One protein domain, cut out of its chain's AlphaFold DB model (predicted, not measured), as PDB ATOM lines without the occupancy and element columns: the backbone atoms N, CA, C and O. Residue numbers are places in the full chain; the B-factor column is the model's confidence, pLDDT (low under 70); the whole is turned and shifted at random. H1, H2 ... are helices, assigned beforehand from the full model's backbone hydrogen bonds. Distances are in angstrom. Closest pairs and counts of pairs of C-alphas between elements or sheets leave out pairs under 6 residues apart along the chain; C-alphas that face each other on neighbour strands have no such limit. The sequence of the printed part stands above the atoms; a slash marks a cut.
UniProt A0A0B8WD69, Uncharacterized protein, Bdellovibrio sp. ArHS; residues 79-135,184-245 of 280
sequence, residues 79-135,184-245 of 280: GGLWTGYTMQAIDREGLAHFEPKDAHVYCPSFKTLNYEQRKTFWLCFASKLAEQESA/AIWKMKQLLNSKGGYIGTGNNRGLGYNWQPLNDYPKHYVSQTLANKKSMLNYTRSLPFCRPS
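AT A GLANCE: This is residues 79 to 135 and 184 to 245 of the 280 residues of an uncharacterized protein of Bdellovibrio sp. ArHS (UniProt A0A0B8WD69). Two long helices, H3 and H6, lie side by side and run opposite ways; H1 crosses H3 on the side away from H6, and H4 meets H1. The short helices H2, on H6, and H5, on H4, join this rounded body, whose spans are 36 by 32 by 28 A. The 119 printed residues hold six named helices, H1 to H6 in chain order, and no named strand; the class is all helix. The whole is compact, with a radius of gyration of the C-alphas of 13.3 A.

HOW THE PARTS SIT: H1, residues 79 to 92, touches residues 119 to 126 alone of H3, residues 115 to 134, at a steep tilt of 56 degrees, opposite ways; the closest C-alphas, of Thr 86 and Leu 123, are 6.3 A apart. With residues 86 to 90 alone, H1 touches H4, residues 184 to 194, the same way at a shallow tilt of 33 degrees, only just short of steep; the closest C-alphas, of Ala 89 and Ile 185, are 6.2 A apart. H2, residues 103 to 106, touches residues 233 to 237 alone of H6, residues 222 to 238; the closest C-alphas, of Tyr 106 and Leu 233, are 5.5 A apart. H3 touches H6 at a shallow tilt of 28 degrees, opposite ways, with the closest C-alphas, of Gln 132 and Asn 228, 6.2 A apart. H4 touches H5, residues 206 to 209; the closest C-alphas, of Leu 192 and Gly 206, are 5.1 A apart. H1 and H6 are apart. In H1, H3, H4 and H6 every O i to N i+4 pair is within hydrogen-bond range; H2 and H5 are too short for such a pair.

IN THESE COORDINATES: H1 begins at C-alpha 79 (234.349, 137.452, 348.558) and is 19.9 A long from first to last C-alpha. H3 measures 28.4 A, H4 15.0 A and H6 24.3 A; H6 ends at C-alpha 238 (240.401, 156.425, 347.406). H2 and H5 have four residues each.

THE WHOLE: The C-alphas farthest apart, of His 220 and Ser 245, are 38.5 A apart. Residues 136 to 183 are not printed, and C-alphas 135 and 184 are 15.6 A apart across the cut. The links H4 to H5 and H5 to H6 are long. The mean pLDDT of the printed part is 95.5; residue 245 alone is under 70.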
ATOM      1  N   GLY A  79     234.235 136.164 349.250       96.25
ATOM      2  CA  GLY A  79     234.349 137.452 348.558       96.25
ATOM      3  C   GLY A  79     234.098 137.369 347.050       96.25
ATOM      4  O   GLY A  79     233.424 138.234 346.486       96.25
ATOM      5  N   GLY A  80     234.568 136.299 346.399       95.69
ATOM      6  CA  GLY A  80     234.295 136.038 344.982       95.69
ATOM      7  C   GLY A  80     232.806 135.813 344.694       95.69
ATOM      8  O   GLY A  80     232.253 136.432 343.784       95.69
ATOM      9  N   LEU A  81     232.128 135.003 345.519       97.25
ATOM     10  CA  LEU A  81     230.688 134.741 345.393       97.25
ATOM     11  C   LEU A  81     229.864 136.017 345.590       97.25
ATOM     12  O   LEU A  81     228.994 136.321 344.777       97.25
ATOM     13  N   TRP A  82     230.162 136.789 346.638       98.56
ATOM     14  CA  TRP A  82     229.459 138.044 346.910       98.56
ATOM     15  C   TRP A  82     229.664 139.060 345.791       98.56
ATOM     16  O   TRP A  82     228.700 139.683 345.359       98.56
ATOM     17  N   THR A  83     230.878 139.153 345.245       98.31
ATOM     18  CA  THR A  83     231.167 139.990 344.073       98.31
ATOM     19  C   THR A  83     230.306 139.593 342.873       98.31
ATOM     20  O   THR A  83     229.674 140.458 342.268       98.31
ATOM     21  N   GLY A  84     230.215 138.294 342.566       97.81
ATOM     22  CA  GLY A  84     229.365 137.790 341.486       97.81
ATOM     23  C   GLY A  84     227.885 138.131 341.684       97.81
ATOM     24  O   GLY A  84     227.246 138.649 340.769       97.81
ATOM     25  N   TYR A  85     227.345 137.907 342.887       98.62
ATOM     26  CA  TYR A  85     225.953 138.244 343.208       98.62
ATOM     27  C   TYR A  85     225.685 139.748 343.120       98.62
ATOM     28  O   TYR A  85     224.681 140.162 342.543       98.62
ATOM     29  N   THR A  86     226.588 140.574 343.650       98.75
ATOM     30  CA  THR A  86     226.450 142.032 343.623       98.75
ATOM     31  C   THR A  86     226.501 142.576 342.201       98.75
ATOM     32  O   THR A  86     225.656 143.393 341.853       98.75
ATOM     33  N   MET A  87     227.422 142.104 341.356       98.31
ATOM     34  CA  MET A  87     227.507 142.547 339.958       98.31
ATOM     35  C   MET A  87     226.250 142.171 339.165       98.31
ATOM     36  O   MET A  87     225.678 143.029 338.498       98.31
ATOM     37  N   GLN A  88     225.757 140.934 339.317       98.38
ATOM     38  CA  GLN A  88     224.497 140.508 338.695       98.38
ATOM     39  C   GLN A  88     223.311 141.370 339.146       98.38
ATOM     40  O   GLN A  88     222.461 141.730 338.332       98.38
ATOM     41  N   ALA A  89     223.242 141.712 340.434       98.62
ATOM     42  CA  ALA A  89     222.195 142.580 340.954       98.62
ATOM     43  C   ALA A  89     222.327 144.022 340.430       98.62
ATOM     44  O   ALA A  89     221.332 144.612 340.027       98.62
ATOM     45  N   ILE A  90     223.540 144.585 340.377       98.62
ATOM     46  CA  ILE A  90     223.788 145.934 339.835       98.62
ATOM     47  C   ILE A  90     223.312 146.035 338.384       98.62
ATOM     48  O   ILE A  90     222.661 147.024 338.031       98.62
ATOM     49  N   ASP A  91     223.615 145.020 337.573       97.81
ATOM     50  CA  ASP A  91     223.213 144.955 336.168       97.81
ATOM     51  C   ASP A  91     221.693 144.848 336.035       97.81
ATOM     52  O   ASP A  91     221.075 145.656 335.341       97.81
ATOM     53  N   ARG A  92     221.076 143.912 336.768       98.31
ATOM     54  CA  ARG A  92     219.623 143.695 336.759       98.31
ATOM     55  C   ARG A  92     218.837 144.946 337.154       98.31
ATOM     56  O   ARG A  92     217.840 145.263 336.518       98.31
ATOM     57  N   GLU A  93     219.279 145.655 338.190       98.31
ATOM     58  CA  GLU A  93     218.587 146.848 338.698       98.31
ATOM     59  C   GLU A  93     218.965 148.135 337.935       98.31
ATOM     60  O   GLU A  93     218.424 149.214 338.202       98.31
ATOM     61  N   GLY A  94     219.925 148.061 337.003       97.69
ATOM     62  CA  GLY A  94     220.428 149.218 336.263       97.69
ATOM     63  C   GLY A  94     221.037 150.290 337.172       97.69
ATOM     64  O   GLY A  94     220.906 151.487 336.899       97.69
ATOM     65  N   LEU A  95     221.669 149.888 338.281       97.31
ATOM     66  CA  LEU A  95     222.153 150.824 339.300       97.31
ATOM     67  C   LEU A  95     223.286 151.717 338.764       97.31
ATOM     68  O   LEU A  95     223.332 152.907 339.071       97.31
ATOM     69  N   ALA A  96     224.138 151.185 337.885       97.12
ATOM     70  CA  ALA A  96     225.229 151.931 337.254       97.12
ATOM     71  C   ALA A  96     224.768 153.041 336.289       97.12
ATOM     72  O   ALA A  96     225.525 153.979 336.043       97.12
ATOM     73  N   HIS A  97     223.527 152.986 335.789       97.06
ATOM     74  CA  HIS A  97     222.938 154.065 334.987       97.06
ATOM     75  C   HIS A  97     222.435 155.236 335.836       97.06
ATOM     76  O   HIS A  97     222.158 156.310 335.307       97.06
ATOM     77  N   PHE A  98     222.268 155.042 337.147       97.06
ATOM     78  CA  PHE A  98     221.790 156.102 338.020       97.06
ATOM     79  C   PHE A  98     222.933 157.048 338.394       97.06
ATOM     80  O   PHE A  98     224.022 156.607 338.764       97.06
ATOM     81  N   GLU A  99     222.666 158.351 338.352       97.25
ATOM     82  CA  GLU A  99     223.584 159.387 338.821       97.25
ATOM     83  C   GLU A  99     223.034 160.044 340.092       97.25
ATOM     84  O   GLU A  99     222.131 160.880 340.013       97.25
ATOM     85  N   PRO A 100     223.542 159.667 341.281       97.62
ATOM     86  CA  PRO A 100     223.145 160.315 342.522       97.62
ATOM     87  C   PRO A 100     223.508 161.798 342.538       97.62
ATOM     88  O   PRO A 100     224.574 162.206 342.077       97.62
ATOM     89  N   LYS A 101     222.648 162.614 343.149       97.81
ATOM     90  CA  LYS A 101     222.842 164.069 343.250       97.81
ATOM     91  C   LYS A 101     224.117 164.440 344.011       97.81
ATOM     92  O   LYS A 101     224.764 165.436 343.705       97.81
ATOM     93  N   ASP A 102     224.492 163.618 344.983       97.50
ATOM     94  CA  ASP A 102     225.684 163.745 345.820       97.50
ATOM     95  C   ASP A 102     226.799 162.771 345.418       97.50
ATOM     96  O   ASP A 102     227.717 162.527 346.199       97.50
ATOM     97  N   ALA A 103     226.768 162.229 344.196       97.50
ATOM     98  CA  ALA A 103     227.790 161.290 343.741       97.50
ATOM     99  C   ALA A 103     229.207 161.878 343.837       97.50
ATOM    100  O   ALA A 103     230.121 161.187 344.278       97.50
ATOM    101  N   HIS A 104     229.367 163.172 343.535       96.38
ATOM    102  CA  HIS A 104     230.635 163.903 343.661       96.38
ATOM    103  C   HIS A 104     231.209 163.887 345.092       96.38
ATOM    104  O   HIS A 104     232.423 163.932 345.275       96.38
ATOM    105  N   VAL A 105     230.354 163.770 346.117       97.31
ATOM    106  CA  VAL A 105     230.786 163.672 347.517       97.31
ATOM    107  C   VAL A 105     231.460 162.329 347.775       97.31
ATOM    108  O   VAL A 105     232.438 162.279 348.517       97.31
ATOM    109  N   TYR A 106     230.980 161.246 347.166       97.50
ATOM    110  CA  TYR A 106     231.536 159.900 347.338       97.50
ATOM    111  C   TYR A 106     232.650 159.591 346.337       97.50
ATOM    112  O   TYR A 106     233.564 158.831 346.651       97.50
ATOM    113  N   CYS A 107     232.580 160.187 345.153       97.69
ATOM    114  CA  CYS A 107     233.495 159.987 344.045       97.69
ATOM    115  C   CYS A 107     233.549 161.280 343.210       97.69
ATOM    116  O   CYS A 107     232.662 161.500 342.385       97.69
ATOM    117  N   PRO A 108     234.547 162.159 343.415       97.00
ATOM    118  CA  PRO A 108     234.643 163.443 342.714       97.00
ATOM    119  C   PRO A 108     234.501 163.340 341.188       97.00
ATOM    120  O   PRO A 108     233.749 164.103 340.586       97.00
ATOM    121  N   SER A 109     235.125 162.330 340.577       96.19
ATOM    122  CA  SER A 109     235.055 162.074 339.131       96.19
ATOM    123  C   SER A 109     233.832 161.253 338.683       96.19
ATOM    124  O   SER A 109     233.803 160.792 337.547       96.19
ATOM    125  N   PHE A 110     232.801 161.041 339.521       96.38
ATOM    126  CA  PHE A 110     231.690 160.120 339.204       96.38
ATOM    127  C   PHE A 110     231.022 160.405 337.852       96.38
ATOM    128  O   PHE A 110     230.718 159.486 337.092       96.38
ATOM    129  N   LYS A 111     230.814 161.688 337.531       95.31
ATOM    130  CA  LYS A 111     230.138 162.106 336.295       95.31
ATOM    131  C   LYS A 111     230.886 161.683 335.033       95.31
ATOM    132  O   LYS A 111     230.249 161.379 334.030       95.31
ATOM    133  N   THR A 112     232.214 161.623 335.090       94.50
ATOM    134  CA  THR A 112     233.064 161.256 333.950       94.50
ATOM    135  C   THR A 112     233.320 159.755 333.864       94.50
ATOM    136  O   THR A 112     233.961 159.306 332.918       94.50
ATOM    137  N   LEU A 113     232.855 158.973 334.844       94.44
ATOM    138  CA  LEU A 113     233.031 157.529 334.832       94.44
ATOM    139  C   LEU A 113     232.222 156.893 333.710       94.44
ATOM    140  O   LEU A 113     231.026 157.172 333.552       94.44
ATOM    141  N   ASN A 114     232.864 155.969 333.000       94.31
ATOM    142  CA  ASN A 114     232.169 155.073 332.090       94.31
ATOM    143  C   ASN A 114     231.316 154.051 332.865       94.31
ATOM    144  O   ASN A 114     231.381 153.940 334.093       94.31
ATOM    145  N   TYR A 115     230.502 153.293 332.135       95.00
ATOM    146  CA  TYR A 115     229.560 152.340 332.718       95.00
ATOM    147  C   TYR A 115     230.231 151.298 333.632       95.00
ATOM    148  O   TYR A 115     229.794 151.108 334.768       95.00
ATOM    149  N   GLU A 116     231.339 150.690 333.200       95.00
ATOM    150  CA  GLU A 116     232.054 149.672 333.986       95.00
ATOM    151  C   GLU A 116     232.697 150.248 335.256       95.00
ATOM    152  O   GLU A 116     232.690 149.619 336.320       95.00
ATOM    153  N   GLN A 117     233.187 151.486 335.201       95.88
ATOM    154  CA  GLN A 117     233.676 152.195 336.385       95.88
ATOM    155  C   GLN A 117     232.540 152.507 337.367       95.88
ATOM    156  O   GLN A 117     232.719 152.339 338.573       95.88
ATOM    157  N   ARG A 118     231.350 152.894 336.881       97.81
ATOM    158  CA  ARG A 118     230.163 153.097 337.734       97.81
ATOM    159  C   ARG A 118     229.695 151.782 338.368       97.81
ATOM    160  O   ARG A 118     229.377 151.768 339.555       97.81
ATOM    161  N   LYS A 119     229.715 150.665 337.631       97.56
ATOM    162  CA  LYS A 119     229.459 149.322 338.190       97.56
ATOM    163  C   LYS A 119     230.445 148.986 339.301       97.56
ATOM    164  O   LYS A 119     230.044 148.615 340.402       97.56
ATOM    165  N   THR A 120     231.732 149.193 339.035       97.31
ATOM    166  CA  THR A 120     232.802 148.925 340.001       97.31
ATOM    167  C   THR A 120     232.691 149.820 341.237       97.31
ATOM    168  O   THR A 120     232.902 149.348 342.355       97.31
ATOM    169  N   PHE A 121     232.302 151.089 341.071       98.06
ATOM    170  CA  PHE A 121     231.994 151.987 342.183       98.06
ATOM    171  C   PHE A 121     230.900 151.400 343.076       98.06
ATOM    172  O   PHE A 121     231.103 151.297 344.283       98.06
ATOM    173  N   TRP A 122     229.770 150.985 342.498       98.62
ATOM    174  CA  TRP A 122     228.652 150.437 343.267       98.62
ATOM    175  C   TRP A 122     228.999 149.110 343.947       98.62
ATOM    176  O   TRP A 122     228.614 148.911 345.097       98.62
ATOM    177  N   LEU A 123     229.786 148.247 343.298       98.62
ATOM    178  CA  LEU A 123     230.329 147.030 343.910       98.62
ATOM    179  C   LEU A 123     231.188 147.363 345.139       98.62
ATOM    180  O   LEU A 123     230.983 146.818 346.225       98.62
ATOM    181  N   CYS A 124     232.141 148.284 344.982       98.44
ATOM    182  CA  CYS A 124     233.024 148.697 346.066       98.44
ATOM    183  C   CYS A 124     232.224 149.351 347.200       98.44
ATOM    184  O   CYS A 124     232.408 148.988 348.362       98.44
ATOM    185  N   PHE A 125     231.303 150.256 346.871       98.69
ATOM    186  CA  PHE A 125     230.400 150.897 347.822       98.69
ATOM    187  C   PHE A 125     229.593 149.864 348.617       98.69
ATOM    188  O   PHE A 125     229.598 149.909 349.845       98.69
ATOM    189  N   ALA A 126     228.958 148.904 347.938       98.69
ATOM    190  CA  ALA A 126     228.175 147.851 348.578       98.69
ATOM    191  C   ALA A 126     229.039 147.000 349.519       98.69
ATOM    192  O   ALA A 126     228.633 146.732 350.646       98.69
ATOM    193  N   SER A 127     230.263 146.653 349.109       98.62
ATOM    194  CA  SER A 127     231.185 145.915 349.979       98.62
ATOM    195  C   SER A 127     231.565 146.688 351.238       98.62
ATOM    196  O   SER A 127     231.592 146.124 352.328       98.62
ATOM    197  N   LYS A 128     231.795 147.999 351.113       98.56
ATOM    198  CA  LYS A 128     232.118 148.848 352.255       98.56
ATOM    199  C   LYS A 128     230.911 149.019 353.173       98.56
ATOM    200  O   LYS A 128     231.077 148.997 354.387       98.56
ATOM    201  N   LEU A 129     229.705 149.119 352.615       98.44
ATOM    202  CA  LEU A 129     228.477 149.169 353.403       98.44
ATOM    203  C   LEU A 129     228.275 147.871 354.194       98.44
ATOM    204  O   LEU A 129     228.039 147.940 355.395       98.44
ATOM    205  N   ALA A 130     228.450 146.705 353.565       98.31
ATOM    206  CA  ALA A 130     228.341 145.414 354.247       98.31
ATOM    207  C   ALA A 130     229.339 145.269 355.410       98.31
ATOM    208  O   ALA A 130     229.016 144.677 356.442       98.31
ATOM    209  N   GLU A 131     230.539 145.843 355.280       97.94
ATOM    210  CA  GLU A 131     231.498 145.926 356.384       97.94
ATOM    211  C   GLU A 131     230.940 146.744 357.560       97.94
ATOM    212  O   GLU A 131     231.040 146.308 358.704       97.94
ATOM    213  N   GLN A 132     230.343 147.913 357.291       96.81
ATOM    214  CA  GLN A 132     229.800 148.786 358.342       96.81
ATOM    215  C   GLN A 132     228.541 148.210 359.005       96.81
ATOM    216  O   GLN A 132     228.290 148.501 360.171       96.81
ATOM    217  N   GLU A 133     227.764 147.421 358.264       95.62
ATOM    218  CA  GLU A 133     226.508 146.822 358.726       95.62
ATOM    219  C   GLU A 133     226.725 145.529 359.521       95.62
ATOM    220  O   GLU A 133     226.126 145.336 360.577       95.62
ATOM    221  N   SER A 134     227.614 144.647 359.051       96.44
ATOM    222  CA  SER A 134     227.745 143.291 359.607       96.44
ATOM    223  C   SER A 134     229.178 142.832 359.870       96.44
ATOM    224  O   SER A 134     229.392 141.706 360.324       96.44
ATOM    225  N   ALA A 135     230.187 143.643 359.535       96.75
ATOM    226  CA  ALA A 135     231.581 143.195 359.483       96.75
ATOM    227  C   ALA A 135     231.738 141.865 358.710       96.75
ATOM    228  O   ALA A 135     232.490 140.979 359.117       96.75
ATOM    229  N   ALA A 184     219.271 144.113 348.947       98.50
ATOM    230  CA  ALA A 184     219.973 145.346 349.278       98.50
ATOM    231  C   ALA A 184     220.185 146.220 348.035       98.50
ATOM    232  O   ALA A 184     219.835 147.399 348.051       98.50
ATOM    233  N   ILE A 185     220.679 145.647 346.933       98.69
ATOM    234  CA  ILE A 185     220.910 146.388 345.682       98.69
ATOM    235  C   ILE A 185     219.592 146.862 345.055       98.69
ATOM    236  O   ILE A 185     219.493 148.022 344.644       98.69
ATOM    237  N   TRP A 186     218.550 146.022 345.059       98.56
ATOM    238  CA  TRP A 186     217.204 146.437 344.655       98.56
ATOM    239  C   TRP A 186     216.715 147.625 345.494       98.56
ATOM    240  O   TRP A 186     216.320 148.659 344.949       98.56
ATOM    241  N   LYS A 187     216.813 147.533 346.827       98.19
ATOM    242  CA  LYS A 187     216.361 148.588 347.742       98.19
ATOM    243  C   LYS A 187     217.173 149.873 347.552       98.19
ATOM    244  O   LYS A 187     216.586 150.953 347.583       98.19
ATOM    245  N   MET A 188     218.478 149.787 347.268       98.50
ATOM    246  CA  MET A 188     219.284 150.961 346.906       98.50
ATOM    247  C   MET A 188     218.689 151.692 345.703       98.50
ATOM    248  O   MET A 188     218.445 152.897 345.773       98.50
ATOM    249  N   LYS A 189     218.391 150.965 344.618       98.19
ATOM    250  CA  LYS A 189     217.774 151.546 343.421       98.19
ATOM    251  C   LYS A 189     216.416 152.182 343.732       98.19
ATOM    252  O   LYS A 189     216.164 153.311 343.306       98.19
ATOM    253  N   GLN A 190     215.572 151.511 344.517       97.94
ATOM    254  CA  GLN A 190     214.267 152.052 344.913       97.94
ATOM    255  C   GLN A 190     214.386 153.336 345.738       97.94
ATOM    256  O   GLN A 190     213.654 154.295 345.492       97.94
ATOM    257  N   LEU A 191     215.306 153.391 346.702       97.31
ATOM    258  CA  LEU A 191     215.505 154.567 347.552       97.31
ATOM    259  C   LEU A 191     216.125 155.734 346.784       97.31
ATOM    260  O   LEU A 191     215.718 156.877 346.975       97.31
ATOM    261  N   LEU A 192     217.058 155.466 345.872       97.69
ATOM    262  CA  LEU A 192     217.591 156.493 344.982       97.69
ATOM    263  C   LEU A 192     216.481 157.099 344.110       97.69
ATOM    264  O   LEU A 192     216.382 158.320 344.014       97.69
ATOM    265  N   ASN A 193     215.584 156.278 343.563       97.44
ATOM    266  CA  ASN A 193     214.464 156.769 342.758       97.44
ATOM    267  C   ASN A 193     213.405 157.513 343.598       97.44
ATOM    268  O   ASN A 193     212.945 158.585 343.214       97.44
ATOM    269  N   SER A 194     213.001 156.954 344.741       96.56
ATOM    270  CA  SER A 194     211.818 157.413 345.492       96.56
ATOM    271  C   SER A 194     212.128 158.371 346.645       96.56
ATOM    272  O   SER A 194     211.252 159.111 347.089       96.56
ATOM    273  N   LYS A 195     213.368 158.382 347.147       95.50
ATOM    274  CA  LYS A 195     213.809 159.205 348.282       95.50
ATOM    275  C   LYS A 195     214.856 160.225 347.845       95.50
ATOM    276  O   LYS A 195     215.831 160.471 348.536       95.50
ATOM    277  N   GLY A 196     214.649 160.873 346.704       92.81
ATOM    278  CA  GLY A 196     215.353 162.112 346.361       92.81
ATOM    279  C   GLY A 196     216.732 161.972 345.714       92.81
ATOM    280  O   GLY A 196     217.310 163.010 345.397       92.81
ATOM    281  N   GLY A 197     217.222 160.754 345.454       96.62
ATOM    282  CA  GLY A 197     218.420 160.523 344.636       96.62
ATOM    283  C   GLY A 197     219.754 160.798 345.321       96.62
ATOM    284  O   GLY A 197     220.713 161.126 344.630       96.62
ATOM    285  N   TYR A 198     219.816 160.691 346.648       97.69
ATOM    286  CA  TYR A 198     221.047 160.878 347.422       97.69
ATOM    287  C   TYR A 198     221.627 159.534 347.881       97.69
ATOM    288  O   TYR A 198     220.890 158.613 348.233       97.69
ATOM    289  N   ILE A 199     222.948 159.419 347.928       97.19
ATOM    290  CA  ILE A 199     223.631 158.335 348.632       97.19
ATOM    291  C   ILE A 199     223.528 158.602 350.133       97.19
ATOM    292  O   ILE A 199     223.043 157.755 350.874       97.19
ATOM    293  N   GLY A 200     223.918 159.786 350.602       94.19
ATOM    294  CA  GLY A 200     223.856 160.062 352.032       94.19
ATOM    295  C   GLY A 200     223.910 161.515 352.464       94.19
ATOM    296  O   GLY A 200     223.873 161.715 353.662       94.19
ATOM    297  N   THR A 201     223.981 162.517 351.584       91.25
ATOM    298  CA  THR A 201     223.945 163.943 351.998       91.25
ATOM    299  C   THR A 201     222.559 164.584 351.853       91.25
ATOM    300  O   THR A 201     222.424 165.790 351.640       91.25
ATOM    301  N   GLY A 202     221.511 163.762 351.836       84.94
ATOM    302  CA  GLY A 202     220.146 164.174 351.514       84.94
ATOM    303  C   GLY A 202     219.292 164.591 352.710       84.94
ATOM    304  O   GLY A 202     218.072 164.655 352.548       84.94
ATOM    305  N   ASN A 203     219.873 164.814 353.894       89.50
ATOM    306  CA  ASN A 203     219.175 164.930 355.183       89.50
ATOM    307  C   ASN A 203     218.421 163.634 355.529       89.50
ATOM    308  O   ASN A 203     217.202 163.637 355.702       89.50
ATOM    309  N   ASN A 204     219.144 162.510 355.562       87.94
ATOM    310  CA  ASN A 204     218.604 161.146 355.740       87.94
ATOM    311  C   ASN A 204     217.618 160.700 354.634       87.94
ATOM    312  O   ASN A 204     216.878 159.730 354.794       87.94
ATOM    313  N   ARG A 205     217.589 161.400 353.495       92.25
ATOM    314  CA  ARG A 205     216.945 160.914 352.269       92.25
ATOM    315  C   ARG A 205     217.873 159.948 351.527       92.25
ATOM    316  O   ARG A 205     219.047 159.803 351.860       92.25
ATOM    317  N   GLY A 206     217.343 159.316 350.489       95.81
ATOM    318  CA  GLY A 206     218.089 158.398 349.647       95.81
ATOM    319  C   GLY A 206     218.452 157.129 350.402       95.81
ATOM    320  O   GLY A 206     217.613 156.592 351.125       95.81
ATOM    321  N   LEU A 207     219.690 156.653 350.267       97.31
ATOM    322  CA  LEU A 207     220.113 155.424 350.951       97.31
ATOM    323  C   LEU A 207     220.181 155.589 352.479       97.31
ATOM    324  O   LEU A 207     219.927 154.625 353.201       97.31
ATOM    325  N   GLY A 208     220.418 156.810 352.976       94.88
ATOM    326  CA  GLY A 208     220.330 157.134 354.408       94.88
ATOM    327  C   GLY A 208     218.958 156.842 355.023       94.88
ATOM    328  O   GLY A 208     218.860 156.576 356.212       94.88
ATOM    329  N   TYR A 209     217.896 156.772 354.216       93.50
ATOM    330  CA  TYR A 209     216.571 156.414 354.723       93.50
ATOM    331  C   TYR A 209     216.520 154.999 355.324       93.50
ATOM    332  O   TYR A 209     215.707 154.747 356.209       93.50
ATOM    333  N   ASN A 210     217.367 154.081 354.843       93.56
ATOM    334  CA  ASN A 210     217.410 152.696 355.315       93.56
ATOM    335  C   ASN A 210     218.687 152.375 356.090       93.56
ATOM    336  O   ASN A 210     218.619 151.709 357.116       93.56
ATOM    337  N   TRP A 211     219.843 152.826 355.605       94.62
ATOM    338  CA  TRP A 211     221.128 152.451 356.189       94.62
ATOM    339  C   TRP A 211     221.682 153.555 357.070       94.62
ATOM    340  O   TRP A 211     222.034 154.646 356.610       94.62
ATOM    341  N   GLN A 212     221.810 153.233 358.354       92.50
ATOM    342  CA  GLN A 212     222.286 154.157 359.366       92.50
ATOM    343  C   GLN A 212     223.663 154.768 359.048       92.50
ATOM    344  O   GLN A 212     223.770 155.983 359.209       92.50
ATOM    345  N   PRO A 213     224.682 154.033 358.546       95.12
ATOM    346  CA  PRO A 213     225.987 154.592 358.168       95.12
ATOM    347  C   PRO A 213     225.944 155.763 357.181       95.12
ATOM    348  O   PRO A 213     226.949 156.446 357.007       95.12
ATOM    349  N   LEU A 214     224.814 155.990 356.510       96.31
ATOM    350  CA  LEU A 214     224.654 157.040 355.508       96.31
ATOM    351  C   LEU A 214     223.869 158.250 356.036       96.31
ATOM    352  O   LEU A 214     223.805 159.269 355.350       96.31
ATOM    353  N   ASN A 215     223.339 158.191 357.262       94.06
ATOM    354  CA  ASN A 215     222.611 159.301 357.873       94.06
ATOM    355  C   ASN A 215     223.485 160.549 358.061       94.06
ATOM    356  O   ASN A 215     224.634 160.476 358.494       94.06
ATOM    357  N   ASP A 216     222.918 161.714 357.751       90.19
ATOM    358  CA  ASP A 216     223.486 163.029 358.074       90.19
ATOM    359  C   ASP A 216     223.206 163.404 359.531       90.19
ATOM    360  O   ASP A 216     224.074 163.921 360.228       90.19
ATOM    361  N   TYR A 217     221.992 163.097 359.999       88.56
ATOM    362  CA  TYR A 217     221.496 163.487 361.318       88.56
ATOM    363  C   TYR A 217     220.943 162.263 362.056       88.56
ATOM    364  O   TYR A 217     219.722 162.092 362.158       88.56
ATOM    365  N   PRO A 218     221.814 161.348 362.514       89.06
ATOM    366  CA  PRO A 218     221.386 160.195 363.294       89.06
ATOM    367  C   PRO A 218     220.850 160.633 364.663       89.06
ATOM    368  O   PRO A 218     221.439 161.478 365.330       89.06
ATOM    369  N   LYS A 219     219.743 160.026 365.110       87.06
ATOM    370  CA  LYS A 219     219.205 160.227 366.472       87.06
ATOM    371  C   LYS A 219     219.864 159.313 367.510       87.06
ATOM    372  O   LYS A 219     219.946 159.666 368.681       87.06
ATOM    373  N   HIS A 220     220.321 158.139 367.078       85.69
ATOM    374  CA  HIS A 220     220.946 157.116 367.916       85.69
ATOM    375  C   HIS A 220     222.333 156.770 367.369       85.69
ATOM    376  O   HIS A 220     222.573 156.886 366.169       85.69
ATOM    377  N   TYR A 221     223.248 156.361 368.254       88.75
ATOM    378  CA  TYR A 221     224.626 155.978 367.915       88.75
ATOM    379  C   TYR A 221     225.353 157.015 367.033       88.75
ATOM    380  O   TYR A 221     225.992 156.669 366.036       88.75
ATOM    381  N   VAL A 222     225.236 158.302 367.390       92.62
ATOM    382  CA  VAL A 222     225.711 159.445 366.587       92.62
ATOM    383  C   VAL A 222     227.184 159.301 366.211       92.62
ATOM    384  O   VAL A 222     227.512 159.265 365.027       92.62
ATOM    385  N   SER A 223     228.068 159.139 367.200       95.56
ATOM    386  CA  SER A 223     229.515 159.050 366.967       95.56
ATOM    387  C   SER A 223     229.887 157.881 366.054       95.56
ATOM    388  O   SER A 223     230.689 158.052 365.138       95.56
ATOM    389  N   GLN A 224     229.264 156.712 366.250       94.38
ATOM    390  CA  GLN A 224     229.510 155.536 365.411       94.38
ATOM    391  C   GLN A 224     229.018 155.756 363.981       94.38
ATOM    392  O   GLN A 224     229.719 155.435 363.028       94.38
ATOM    393  N   THR A 225     227.832 156.341 363.824       94.62
ATOM    394  CA  THR A 225     227.247 156.625 362.510       94.62
ATOM    395  C   THR A 225     228.142 157.559 361.700       94.62
ATOM    396  O   THR A 225     228.462 157.268 360.549       94.62
ATOM    397  N   LEU A 226     228.598 158.652 362.315       95.25
ATOM    398  CA  LEU A 226     229.480 159.617 361.663       95.25
ATOM    399  C   LEU A 226     230.852 159.007 361.338       95.25
ATOM    400  O   LEU A 226     231.404 159.273 360.268       95.25
ATOM    401  N   ALA A 227     231.384 158.147 362.213       96.94
ATOM    402  CA  ALA A 227     232.617 157.409 361.949       96.94
ATOM    403  C   ALA A 227     232.463 156.436 360.766       96.94
ATOM    404  O   ALA A 227     233.306 156.434 359.866       96.94
ATOM    405  N   ASN A 228     231.366 155.675 360.714       97.00
ATOM    406  CA  ASN A 228     231.070 154.757 359.613       97.00
ATOM    407  C   ASN A 228     230.911 155.520 358.293       97.00
ATOM    408  O   ASN A 228     231.502 155.137 357.284       97.00
ATOM    409  N   LYS A 229     230.203 156.655 358.300       97.31
ATOM    410  CA  LYS A 229     230.071 157.523 357.125       97.31
ATOM    411  C   LYS A 229     231.417 158.039 356.630       97.31
ATOM    412  O   LYS A 229     231.709 157.989 355.437       97.31
ATOM    413  N   LYS A 230     232.275 158.496 357.547       97.62
ATOM    414  CA  LYS A 230     233.640 158.932 357.222       97.62
ATOM    415  C   LYS A 230     234.464 157.785 356.626       97.62
ATOM    416  O   LYS A 230     235.177 157.997 355.650       97.62
ATOM    417  N   SER A 231     234.332 156.573 357.169       97.94
ATOM    418  CA  SER A 231     234.968 155.355 356.650       97.94
ATOM    419  C   SER A 231     234.512 155.038 355.219       97.94
ATOM    420  O   SER A 231     235.349 154.784 354.351       97.94
ATOM    421  N   MET A 232     233.205 155.133 354.947       98.00
ATOM    422  CA  MET A 232     232.632 154.986 353.603       98.00
ATOM    423  C   MET A 232     233.218 156.015 352.628       98.00
ATOM    424  O   MET A 232     233.734 155.633 351.582       98.00
ATOM    425  N   LEU A 233     233.200 157.304 352.991       97.56
ATOM    426  CA  LEU A 233     233.705 158.399 352.152       97.56
ATOM    427  C   LEU A 233     235.195 158.258 351.836       97.56
ATOM    428  O   LEU A 233     235.600 158.412 350.686       97.56
ATOM    429  N   ASN A 234     236.014 157.956 352.843       97.25
ATOM    430  CA  ASN A 234     237.452 157.776 352.657       97.25
ATOM    431  C   ASN A 234     237.746 156.636 351.680       97.25
ATOM    432  O   ASN A 234     238.612 156.765 350.818       97.25
ATOM    433  N   TYR A 235     237.013 155.533 351.807       97.12
ATOM    434  CA  TYR A 235     237.181 154.380 350.941       97.12
ATOM    435  C   TYR A 235     236.721 154.657 349.504       97.12
ATOM    436  O   TYR A 235     237.464 154.403 348.563       97.12
ATOM    437  N   THR A 236     235.532 155.227 349.300       97.06
ATOM    438  CA  THR A 236     235.028 155.462 347.937       97.06
ATOM    439  C   THR A 236     235.841 156.520 347.191       97.06
ATOM    440  O   THR A 236     236.070 156.385 345.993       97.06
ATOM    441  N   ARG A 237     236.344 157.542 347.895       96.38
ATOM    442  CA  ARG A 237     237.219 158.570 347.308       96.38
ATOM    443  C   ARG A 237     238.617 158.049 346.981       96.38
ATOM    444  O   ARG A 237     239.287 158.621 346.126       96.38
ATOM    445  N   SER A 238     239.074 156.992 347.655       94.62
ATOM    446  CA  SER A 238     240.401 156.425 347.406       94.62
ATOM    447  C   SER A 238     240.448 155.531 346.169       94.62
ATOM    448  O   SER A 238     241.557 155.284 345.681       94.62
ATOM    449  N   LEU A 239     239.283 155.112 345.645       94.88
ATOM    450  CA  LEU A 239     239.169 154.318 344.423       94.88
ATOM    451  C   LEU A 239     239.908 155.017 343.268       94.88
ATOM    452  O   LEU A 239     239.701 156.218 343.064       94.88
ATOM    453  N   PRO A 240     240.742 154.301 342.490       93.12
ATOM    454  CA  PRO A 240     241.632 154.917 341.504       93.12
ATOM    455  C   PRO A 240     240.931 155.841 340.501       93.12
ATOM    456  O   PRO A 240     241.442 156.912 340.196       93.12
ATOM    457  N   PHE A 241     239.731 155.470 340.047       92.62
ATOM    458  CA  PHE A 241     238.954 156.250 339.081       92.62
ATOM    459  C   PHE A 241     238.144 157.401 339.699       92.62
ATOM    460  O   PHE A 241     237.609 158.224 338.966       92.62
ATOM    461  N   CYS A 242     238.029 157.481 341.028       94.31
ATOM    462  CA  CYS A 242     237.302 158.565 341.698       94.31
ATOM    463  C   CYS A 242     238.157 159.804 341.947       94.31
ATOM    464  O   CYS A 242     237.612 160.870 342.241       94.31
ATOM    465  N   ARG A 243     239.480 159.672 341.834       86.69
ATOM    466  CA  ARG A 243     240.403 160.793 341.968       86.69
ATOM    467  C   ARG A 243     240.261 161.706 340.744       86.69
ATOM    468  O   ARG A 243     240.150 161.196 339.626       86.69
ATOM    469  N   PRO A 244     240.256 163.035 340.925       76.69
ATOM    470  CA  PRO A 244     240.398 163.953 339.805       76.69
ATOM    471  C   PRO A 244     241.672 163.616 339.027       76.69
ATOM    472  O   PRO A 244     242.697 163.278 339.625       76.69
ATOM    473  N   SER A 245     241.620 163.703 337.699       65.50
ATOM    474  CA  SER A 245     242.821 163.627 336.866       65.50
ATOM    475  C   SER A 245     243.834 164.662 337.363       65.50
ATOM    476  O   SER A 245     243.444 165.791 337.654       65.50
TER     477      SER A 245